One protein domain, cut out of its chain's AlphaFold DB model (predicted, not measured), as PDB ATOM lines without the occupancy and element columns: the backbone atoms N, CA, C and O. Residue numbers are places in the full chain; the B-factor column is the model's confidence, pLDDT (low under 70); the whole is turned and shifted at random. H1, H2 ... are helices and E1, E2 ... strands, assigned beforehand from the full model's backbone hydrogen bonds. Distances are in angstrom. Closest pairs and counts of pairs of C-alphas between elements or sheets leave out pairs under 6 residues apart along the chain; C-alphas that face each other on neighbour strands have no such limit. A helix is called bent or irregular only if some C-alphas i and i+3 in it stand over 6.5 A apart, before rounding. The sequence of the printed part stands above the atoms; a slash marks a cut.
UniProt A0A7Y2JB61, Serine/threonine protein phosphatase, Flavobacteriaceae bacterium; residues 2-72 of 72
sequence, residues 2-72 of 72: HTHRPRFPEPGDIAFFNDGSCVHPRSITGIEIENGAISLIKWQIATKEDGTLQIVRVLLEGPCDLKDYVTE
ATOM      1  N   HIS A   2      70.234  94.234  45.607       84.50
ATOM      2  CA  HIS A   2      69.125  93.683  46.428       84.50
ATOM      3  C   HIS A   2      68.913  92.160  46.382       84.50
ATOM      4  O   HIS A   2      68.644  91.544  47.406       84.50
ATOM      5  N   THR A   3      69.101  91.520  45.232       87.38
ATOM      6  CA  THR A   3      68.889  90.069  45.082       87.38
ATOM      7  C   THR A   3      69.976  89.210  45.728       87.38
ATOM      8  O   THR A   3      69.834  87.991  45.777       87.38
ATOM      9  N   HIS A   4      71.084  89.825  46.161       84.44
ATOM     10  CA  HIS A   4      72.296  89.163  46.663       84.44
ATOM     11  C   HIS A   4      72.937  88.184  45.663       84.44
ATOM     12  O   HIS A   4      73.824  87.415  46.030       84.44
ATOM     13  N   ARG A   5      72.506  88.204  44.395       86.81
ATOM     14  CA  ARG A   5      73.015  87.345  43.325       86.81
ATOM     15  C   ARG A   5      73.837  88.185  42.351       86.81
ATOM     16  O   ARG A   5      73.267  89.120  41.780       86.81
ATOM     17  N   PRO A   6      75.134  87.885  42.172       91.56
ATOM     18  CA  PRO A   6      75.944  88.596  41.201       91.56
ATOM     19  C   PRO A   6      75.424  88.363  39.779       91.56
ATOM     20  O   PRO A   6      74.889  87.298  39.467       91.56
ATOM     21  N   ARG A   7      75.575  89.377  38.929       94.38
ATOM     22  CA  ARG A   7      75.298  89.311  37.493       94.38
ATOM     23  C   ARG A   7      76.384  90.082  36.765       94.38
ATOM     24  O   ARG A   7      76.545  91.279  37.006       94.38
ATOM     25  N   PHE A   8      77.064  89.394  35.865       96.19
ATOM     26  CA  PHE A   8      78.066  89.961  34.983       96.19
ATOM     27  C   PHE A   8      77.613  89.674  33.542       96.19
ATOM     28  O   PHE A   8      77.646  88.515  33.139       96.19
ATOM     29  N   PRO A   9      77.033  90.657  32.825       94.88
ATOM     30  CA  PRO A   9      76.574  90.464  31.452       94.88
ATOM     31  C   PRO A   9      77.746  90.190  30.502       94.88
ATOM     32  O   PRO A   9      78.862  90.668  30.727       94.88
ATOM     33  N   GLU A  10      77.479  89.464  29.420       93.38
ATOM     34  CA  GLU A  10      78.426  89.343  28.309       93.38
ATOM     35  C   GLU A  10      78.391  90.618  27.444       93.38
ATOM     36  O   GLU A  10      77.361  91.300  27.391       93.38
ATOM     37  N   PRO A  11      79.486  90.981  26.759       92.62
ATOM     38  CA  PRO A  11      79.439  92.003  25.721       92.62
ATOM     39  C   PRO A  11      78.324  91.751  24.699       92.62
ATOM     40  O   PRO A  11      78.170  90.644  24.191       92.62
ATOM     41  N   GLY A  12      77.546  92.789  24.390       89.75
ATOM     42  CA  GLY A  12      76.358  92.692  23.535       89.75
ATOM     43  C   GLY A  12      75.038  92.505  24.292       89.75
ATOM     44  O   GLY A  12      73.985  92.830  23.741       89.75
ATOM     45  N   ASP A  13      75.067  92.076  25.559       92.06
ATOM     46  CA  ASP A  13      73.908  92.178  26.449       92.06
ATOM     47  C   ASP A  13      73.711  93.618  26.951       92.06
ATOM     48  O   ASP A  13      74.604  94.466  26.913       92.06
ATOM     49  N   ILE A  14      72.537  93.890  27.532       92.25
ATOM     50  CA  ILE A  14      72.320  95.118  28.303       92.25
ATOM     51  C   ILE A  14      73.310  95.146  29.476       92.25
ATOM     52  O   ILE A  14      73.289  94.246  30.328       92.25
ATOM     53  N   ALA A  15      74.105  96.217  29.554       93.69
ATOM     54  CA  ALA A  15      75.170  96.468  30.531       93.69
ATOM     55  C   ALA A  15      74.665  96.733  31.971       93.69
ATOM     56  O   ALA A  15      75.091  97.660  32.661       93.69
ATOM     57  N   PHE A  16      73.724  95.918  32.450       93.81
ATOM     58  CA  PHE A  16      73.222  95.929  33.819       93.81
ATOM     59  C   PHE A  16      73.946  94.882  34.656       93.81
ATOM     60  O   PHE A  16      73.627  93.686  34.638       93.81
ATOM     61  N   PHE A  17      74.906  95.385  35.423       95.06
ATOM     62  CA  PHE A  17      75.702  94.632  36.376       95.06
ATOM     63  C   PHE A  17      74.991  94.524  37.730       95.06
ATOM     64  O   PHE A  17      74.233  95.403  38.152       95.06
ATOM     65  N   ASN A  18      75.261  93.433  38.440       95.12
ATOM     66  CA  ASN A  18      74.893  93.266  39.837       95.12
ATOM     67  C   ASN A  18      76.114  92.757  40.599       95.12
ATOM     68  O   ASN A  18      76.620  91.675  40.318       95.12
ATOM     69  N   ASP A  19      76.562  93.542  41.567       93.31
ATOM     70  CA  ASP A  19      77.718  93.274  42.412       93.31
ATOM     71  C   ASP A  19      77.467  92.172  43.444       93.31
ATOM     72  O   ASP A  19      78.421  91.674  44.022       93.31
ATOM     73  N   GLY A  20      76.223  91.735  43.661       92.31
ATOM     74  CA  GLY A  20      75.900  90.625  44.555       92.31
ATOM     75  C   GLY A  20      75.613  91.078  45.987       92.31
ATOM     76  O   GLY A  20      74.606  91.745  46.226       92.31
ATOM     77  N   SER A  21      76.422  90.636  46.958       90.25
ATOM     78  CA  SER A  21      76.225  90.927  48.385       90.25
ATOM     79  C   SER A  21      77.435  91.630  48.994       90.25
ATOM     80  O   SER A  21      78.497  91.040  49.195       90.25
ATOM     81  N   CYS A  22      77.224  92.886  49.380       84.00
ATOM     82  CA  CYS A  22      78.246  93.744  49.983       84.00
ATOM     83  C   CYS A  22      78.259  93.684  51.521       84.00
ATOM     84  O   CYS A  22      78.967  94.449  52.165       84.00
ATOM     85  N   VAL A  23      77.453  92.800  52.122       86.50
ATOM     86  CA  VAL A  23      77.250  92.703  53.582       86.50
ATOM     87  C   VAL A  23      77.431  91.278  54.109       86.50
ATOM     88  O   VAL A  23      76.997  90.953  55.214       86.50
ATOM     89  N   HIS A  24      78.043  90.392  53.321       87.44
ATOM     90  CA  HIS A  24      78.276  89.028  53.770       87.44
ATOM     91  C   HIS A  24      79.351  89.015  54.885       87.44
ATOM     92  O   HIS A  24      80.396  89.648  54.731       87.44
ATOM     93  N   PRO A  25      79.168  88.275  55.999       88.44
ATOM     94  CA  PRO A  25      80.009  88.420  57.199       88.44
ATOM     95  C   PRO A  25      81.517  88.196  57.016       88.44
ATOM     96  O   PRO A  25      82.309  88.574  57.873       88.44
ATOM     97  N   ARG A  26      81.927  87.521  55.936       91.50
ATOM     98  CA  ARG A  26      83.332  87.171  55.659       91.50
ATOM     99  C   ARG A  26      83.812  87.587  54.277       91.50
ATOM    100  O   ARG A  26      84.909  87.203  53.873       91.50
ATOM    101  N   SER A  27      82.978  88.297  53.527       94.00
ATOM    102  CA  SER A  27      83.332  88.695  52.175       94.00
ATOM    103  C   SER A  27      82.479  89.833  51.665       94.00
ATOM    104  O   SER A  27      81.306  89.933  52.001       94.00
ATOM    105  N   ILE A  28      83.041  90.595  50.746       94.94
ATOM    106  CA  ILE A  28      82.298  91.546  49.933       94.94
ATOM    107  C   ILE A  28      82.533  91.193  48.473       94.94
ATOM    108  O   ILE A  28      83.653  90.855  48.085       94.94
ATOM    109  N   THR A  29      81.476  91.219  47.678       95.44
ATOM    110  CA  THR A  29      81.589  91.198  46.221       95.44
ATOM    111  C   THR A  29      81.495  92.626  45.697       95.44
ATOM    112  O   THR A  29      80.909  93.488  46.349       95.44
ATOM    113  N   GLY A  30      82.129  92.903  44.564       95.00
ATOM    114  CA  GLY A  30      82.188  94.250  44.013       95.00
ATOM    115  C   GLY A  30      82.566  94.252  42.542       95.00
ATOM    116  O   GLY A  30      83.105  93.271  42.033       95.00
ATOM    117  N   ILE A  31      82.280  95.362  41.873       96.56
ATOM    118  CA  ILE A  31      82.770  95.629  40.525       96.56
ATOM    119  C   ILE A  31      84.078  96.407  40.645       96.56
ATOM    120  O   ILE A  31      84.121  97.448  41.299       96.56
ATOM    121  N   GLU A  32      85.135  95.895  40.027       97.19
ATOM    122  CA  GLU A  32      86.437  96.553  39.952       97.19
ATOM    123  C   GLU A  32      86.662  97.065  38.532       97.19
ATOM    124  O   GLU A  32      86.417  96.342  37.565       97.19
ATOM    125  N   ILE A  33      87.104  98.319  38.419       96.88
ATOM    126  CA  ILE A  33      87.465  98.943  37.148       96.88
ATOM    127  C   ILE A  33      88.918  99.394  37.251       96.88
ATOM    128  O   ILE A  33      89.239 100.287  38.034       96.88
ATOM    129  N   GLU A  34      89.786  98.789  36.447       97.81
ATOM    130  CA  GLU A  34      91.205  99.128  36.374       97.81
ATOM    131  C   GLU A  34      91.706  99.016  34.935       97.81
ATOM    132  O   GLU A  34      91.285  98.141  34.188       97.81
ATOM    133  N   ASN A  35      92.600  99.920  34.521       97.31
ATOM    134  CA  ASN A  35      93.257  99.875  33.205       97.31
ATOM    135  C   ASN A  35      92.305  99.749  31.994       97.31
ATOM    136  O   ASN A  35      92.677  99.194  30.966       97.31
ATOM    137  N   GLY A  36      91.083 100.282  32.099       97.00
ATOM    138  CA  GLY A  36      90.072 100.189  31.042       97.00
ATOM    139  C   GLY A  36      89.310  98.863  30.996       97.00
ATOM    140  O   GLY A  36      88.479  98.702  30.108       97.00
ATOM    141  N   ALA A  37      89.537  97.965  31.953       97.62
ATOM    142  CA  ALA A  37      88.818  96.712  32.102       97.62
ATOM    143  C   ALA A  37      87.867  96.736  33.307       97.62
ATOM    144  O   ALA A  37      88.096  97.448  34.286       97.62
ATOM    145  N   ILE A  38      86.808  95.935  33.233       97.62
ATOM    146  CA  ILE A  38      85.815  95.719  34.287       97.62
ATOM    147  C   ILE A  38      85.832  94.251  34.726       97.62
ATOM    148  O   ILE A  38      85.923  93.349  33.897       97.62
ATOM    149  N   SER A  39      85.757  94.005  36.033       97.94
ATOM    150  CA  SER A  39      85.717  92.663  36.630       97.94
ATOM    151  C   SER A  39      84.683  92.590  37.746       97.94
ATOM    152  O   SER A  39      84.487  93.559  38.480       97.94
ATOM    153  N   LEU A  40      84.075  91.421  37.945       97.50
ATOM    154  CA  LEU A  40      83.414  91.091  39.204       97.50
ATOM    155  C   LEU A  40      84.439  90.432  40.119       97.50
ATOM    156  O   LEU A  40      85.051  89.423  39.771       97.50
ATOM    157  N   ILE A  41      84.599  90.973  41.317       97.50
ATOM    158  CA  ILE A  41      85.568  90.494  42.294       97.50
ATOM    159  C   ILE A  41      84.895  90.130  43.614       97.50
ATOM    160  O   ILE A  41      83.774  90.544  43.917       97.50
ATOM    161  N   LYS A  42      85.622  89.378  44.437       96.75
ATOM    162  CA  LYS A  42      85.289  89.087  45.825       96.75
ATOM    163  C   LYS A  42      86.508  89.300  46.704       96.75
ATOM    164  O   LYS A  42      87.506  88.601  46.560       96.75
ATOM    165  N   TRP A  43      86.398  90.199  47.669       96.44
ATOM    166  CA  TRP A  43      87.335  90.263  48.783       96.44
ATOM    167  C   TRP A  43      86.822  89.376  49.906       96.44
ATOM    168  O   TRP A  43      85.647  89.451  50.268       96.44
ATOM    169  N   GLN A  44      87.671  88.514  50.454       96.75
ATOM    170  CA  GLN A  44      87.276  87.624  51.544       96.75
ATOM    171  C   GLN A  44      88.401  87.376  52.537       96.75
ATOM    172  O   GLN A  44      89.581  87.479  52.204       96.75
ATOM    173  N   ILE A  45      88.011  87.006  53.753       96.06
ATOM    174  CA  ILE A  45      88.938  86.491  54.758       96.06
ATOM    175  C   ILE A  45      89.318  85.056  54.370       96.06
ATOM    176  O   ILE A  45      88.440  84.221  54.143       96.06
ATOM    177  N   ALA A  46      90.615  84.767  54.328       95.88
ATOM    178  CA  ALA A  46      91.181  83.436  54.149       95.88
ATOM    179  C   ALA A  46      92.222  83.149  55.237       95.88
ATOM    180  O   ALA A  46      92.812  84.070  55.803       95.88
ATOM    181  N   THR A  47      92.461  81.873  55.517       96.94
ATOM    182  CA  THR A  47      93.471  81.431  56.486       96.94
ATOM    183  C   THR A  47      94.736  81.021  55.738       96.94
ATOM    184  O   THR A  47      94.656  80.308  54.739       96.94
ATOM    185  N   LYS A  48      95.897  81.489  56.194       96.44
ATOM    186  CA  LYS A  48      97.210  81.026  55.730       96.44
ATOM    187  C   LYS A  48      97.542  79.659  56.332       96.44
ATOM    188  O   LYS A  48      96.918  79.229  57.299       96.44
ATOM    189  N   GLU A  49      98.557  78.992  55.795       96.44
ATOM    190  CA  GLU A  49      99.020  77.689  56.303       96.44
ATOM    191  C   GLU A  49      99.481  77.746  57.770       96.44
ATOM    192  O   GLU A  49      99.312  76.780  58.507       96.44
ATOM    193  N   ASP A  50      99.991  78.897  58.219       96.69
ATOM    194  CA  ASP A  50     100.413  79.149  59.606       96.69
ATOM    195  C   ASP A  50      99.254  79.476  60.572       96.69
ATOM    196  O   ASP A  50      99.477  79.778  61.744       96.69
ATOM    197  N   GLY A  51      98.006  79.431  60.093       96.06
ATOM    198  CA  GLY A  51      96.807  79.720  60.878       96.06
ATOM    199  C   GLY A  51      96.449  81.205  60.992       96.06
ATOM    200  O   GLY A  51      95.412  81.530  61.574       96.06
ATOM    201  N   THR A  52      97.242  82.120  60.429       97.62
ATOM    202  CA  THR A  52      96.920  83.554  60.440       97.62
ATOM    203  C   THR A  52      95.851  83.909  59.404       97.62
ATOM    204  O   THR A  52      95.731  83.279  58.352       97.62
ATOM    205  N   LEU A  53      95.044  84.934  59.694       96.88
ATOM    206  CA  LEU A  53      94.036  85.437  58.758       96.88
ATOM    207  C   LEU A  53      94.646  86.457  57.794       96.88
ATOM    208  O   LEU A  53      95.465  87.291  58.177       96.88
ATOM    209  N   GLN A  54      94.187  86.427  56.548       96.88
ATOM    210  CA  GLN A  54      94.503  87.412  55.522       96.88
ATOM    211  C   GLN A  54      93.263  87.785  54.717       96.88
ATOM    212  O   GLN A  54      92.302  87.021  54.634       96.88
ATOM    213  N   ILE A  55      93.309  88.957  54.093       96.75
ATOM    214  CA  ILE A  55      92.324  89.378  53.103       96.75
ATOM    215  C   ILE A  55      92.862  89.019  51.720       96.75
ATOM    216  O   ILE A  55      93.984  89.388  51.382       96.75
ATOM    217  N   VAL A  56      92.068  88.301  50.929       97.44
ATOM    218  CA  VAL A  56      92.423  87.913  49.559       97.44
ATOM    219  C   VAL A  56      91.404  88.462  48.567       97.44
ATOM    220  O   VAL A  56      90.198  88.432  48.832       97.44
ATOM    221  N   ARG A  57      91.895  88.949  47.422       96.81
ATOM    222  CA  ARG A  57      91.087  89.288  46.246       96.81
ATOM    223  C   ARG A  57      90.904  88.034  45.403       96.81
ATOM    224  O   ARG A  57      91.882  87.388  45.040       96.81
ATOM    225  N   VAL A  58      89.666  87.723  45.052       97.06
ATOM    226  CA  VAL A  58      89.310  86.656  44.116       97.06
ATOM    227  C   VAL A  58      88.604  87.278  42.924       97.06
ATOM    228  O   VAL A  58      87.670  88.056  43.096       97.06
ATOM    229  N   LEU A  59      89.055  86.937  41.723       97.56
ATOM    230  CA  LEU A  59      88.364  87.267  40.483       97.56
ATOM    231  C   LEU A  59      87.198  86.286  40.309       97.56
ATOM    232  O   LEU A  59      87.422  85.077  40.339       97.56
ATOM    233  N   LEU A  60      85.972  86.799  40.208       96.38
ATOM    234  CA  LEU A  60      84.777  85.986  39.975       96.38
ATOM    235  C   LEU A  60      84.429  85.928  38.486       96.38
ATOM    236  O   LEU A  60      84.172  84.841  37.992       96.38
ATOM    237  N   GLU A  61      84.436  87.077  37.807       96.69
ATOM    238  CA  GLU A  61      84.168  87.216  36.366       96.69
ATOM    239  C   GLU A  61      85.010  88.361  35.776       96.69
ATOM    240  O   GLU A  61      85.391  89.290  36.500       96.69
ATOM    241  N   GLY A  62      85.264  88.324  34.466       95.62
ATOM    242  CA  GLY A  62      86.177  89.247  33.776       95.62
ATOM    243  C   GLY A  62      87.657  88.867  33.959       95.62
ATOM    244  O   GLY A  62      87.944  87.720  34.310       95.62
ATOM    245  N   PRO A  63      88.615  89.796  33.749       96.62
ATOM    246  CA  PRO A  63      88.438  91.156  33.235       96.62
ATOM    247  C   PRO A  63      87.967  91.180  31.776       96.62
ATOM    248  O   PRO A  63      88.442  90.402  30.953       96.62
ATOM    249  N   CYS A  64      87.068  92.106  31.460       96.75
ATOM    250  CA  CYS A  64      86.614  92.401  30.098       96.75
ATOM    251  C   CYS A  64      86.877  93.875  29.777       96.75
ATOM    252  O   CYS A  64      86.831  94.706  30.686       96.75
ATOM    253  N   ASP A  65      87.122  94.217  28.511       96.94
ATOM    254  CA  ASP A  65      87.320  95.613  28.120       96.94
ATOM    255  C   ASP A  65      86.025  96.402  28.345       96.94
ATOM    256  O   ASP A  65      84.957  96.060  27.844       96.94
ATOM    257  N   LEU A  66      86.104  97.504  29.097       95.62
ATOM    258  CA  LEU A  66      84.931  98.317  29.439       95.62
ATOM    259  C   LEU A  66      84.240  98.879  28.186       95.62
ATOM    260  O   LEU A  66      83.035  99.115  28.188       95.62
ATOM    261  N   LYS A  67      85.010  99.078  27.111       95.94
ATOM    262  CA  LYS A  67      84.521  99.566  25.817       95.94
ATOM    263  C   LYS A  67      83.534  98.608  25.159       95.94
ATOM    264  O   LYS A  67      82.649  99.079  24.455       95.94
ATOM    265  N   ASP A  68      83.640  97.311  25.434       95.12
ATOM    266  CA  ASP A  68      82.772  96.291  24.841       95.12
ATOM    267  C   ASP A  68      81.322  96.383  25.355       95.12
ATOM    268  O   ASP A  68      80.406  95.814  24.765       95.12
ATOM    269  N   TYR A  69      81.101  97.131  26.442       93.81
ATOM    270  CA  TYR A  69      79.787  97.374  27.044       93.81
ATOM    271  C   TYR A  69      79.172  98.726  26.663       93.81
ATOM    272  O   TYR A  69      78.082  99.057  27.136       93.81
ATOM    273  N   VAL A  70      79.853  99.533  25.845       88.50
ATOM    274  CA  VAL A  70      79.327 100.819  25.377       88.50
ATOM    275  C   VAL A  70      78.351 100.563  24.230       88.50
ATOM    276  O   VAL A  70      78.751 100.133  23.152       88.50
ATOM    277  N   THR A  71      77.067 100.838  24.456       81.19
ATOM    278  CA  THR A  71      76.042 100.885  23.403       81.19
ATOM    279  C   THR A  71      75.906 102.322  22.889       81.19
ATOM    280  O   THR A  71      75.989 103.241  23.705       81.19
ATOM    281  N   GLU A  72      75.728 102.506  21.572       66.00
ATOM    282  CA  GLU A  72      75.577 103.823  20.906       66.00
ATOM    283  C   GLU A  72      74.521 104.745  21.538       66.00
ATOM    284  O   GLU A  72      73.460 104.241  21.980       66.00
TER     285      GLU A  72
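AT A GLANCE: This is residues 2 to 72 of the 72 residues of the protein "Serine/threonine protein phosphatase" of Flavobacteriaceae bacterium (UniProt A0A7Y2JB61). A long, twisted sheet of three antiparallel strands, each of them bent, makes one side of the model, while residues 2 to 26, with no named element, run out and fold back on its other side. The hairpin of E2 and E3 reaches to one end of the longest axis, and the short H1 and the last residues lie toward the other. The printed part has 71 residues with three named strands and then one named helix, E1 E2 E3 H1; the sheet's order is E1, E2, E3 and the class is mostly strand. The whole is loose, with a radius of gyration of the C-alphas of 14.3 A, and flat, spanning 51 by 28 by 13 A.

HOW THE PARTS SIT: After residues 2 to 26 comes E1, residues 27 to 34, an edge strand that bends by 56 degrees at residue 31. It forms a hairpin with E2, residues 37 to 47, the inner strand, antiparallel at 146 degrees; C-alphas 27 and 44 face each other at 4.1 A, and N 30 and O 41 are within hydrogen-bond range at 2.9 A. E2 bends by 54 degrees at residue 40. It forms a second hairpin with E3, residues 53 to 65, the other edge strand, antiparallel at 163 degrees; C-alphas 37 and 65 face each other at 4.4 A, and N 46 and O 54 are within hydrogen-bond range at 2.8 A. E3 bends by 59 degrees at residue 61. The three strands form a meander, each the antiparallel neighbour of the one before. H1, residues 66 to 69, is on the sheet but only grazes it; its closest C-alpha to E2 is that of Leu 66, 5.0 A from that of Ala 37. H1 is too short for any O i to N i+4 pair; its one O i to N i+3 pair is within range.

IN THESE COORDINATES: E1 begins at C-alpha 27, (83.332, 88.695, 52.175), and is 20.5 A long. E2 is 29.2 A long, and E3 33.0 A, from C-alpha 53 at (94.036, 85.437, 58.758). H1 ends at C-alpha 69, (79.787, 97.374, 27.044).

THE WHOLE: The C-alphas farthest apart are those of Asp 50 and Glu 72, 52.2 A. The printed part has no cut, and the three links between named elements are tight. Mean pLDDT of the printed part is 93.8; residue 72 alone is under 70.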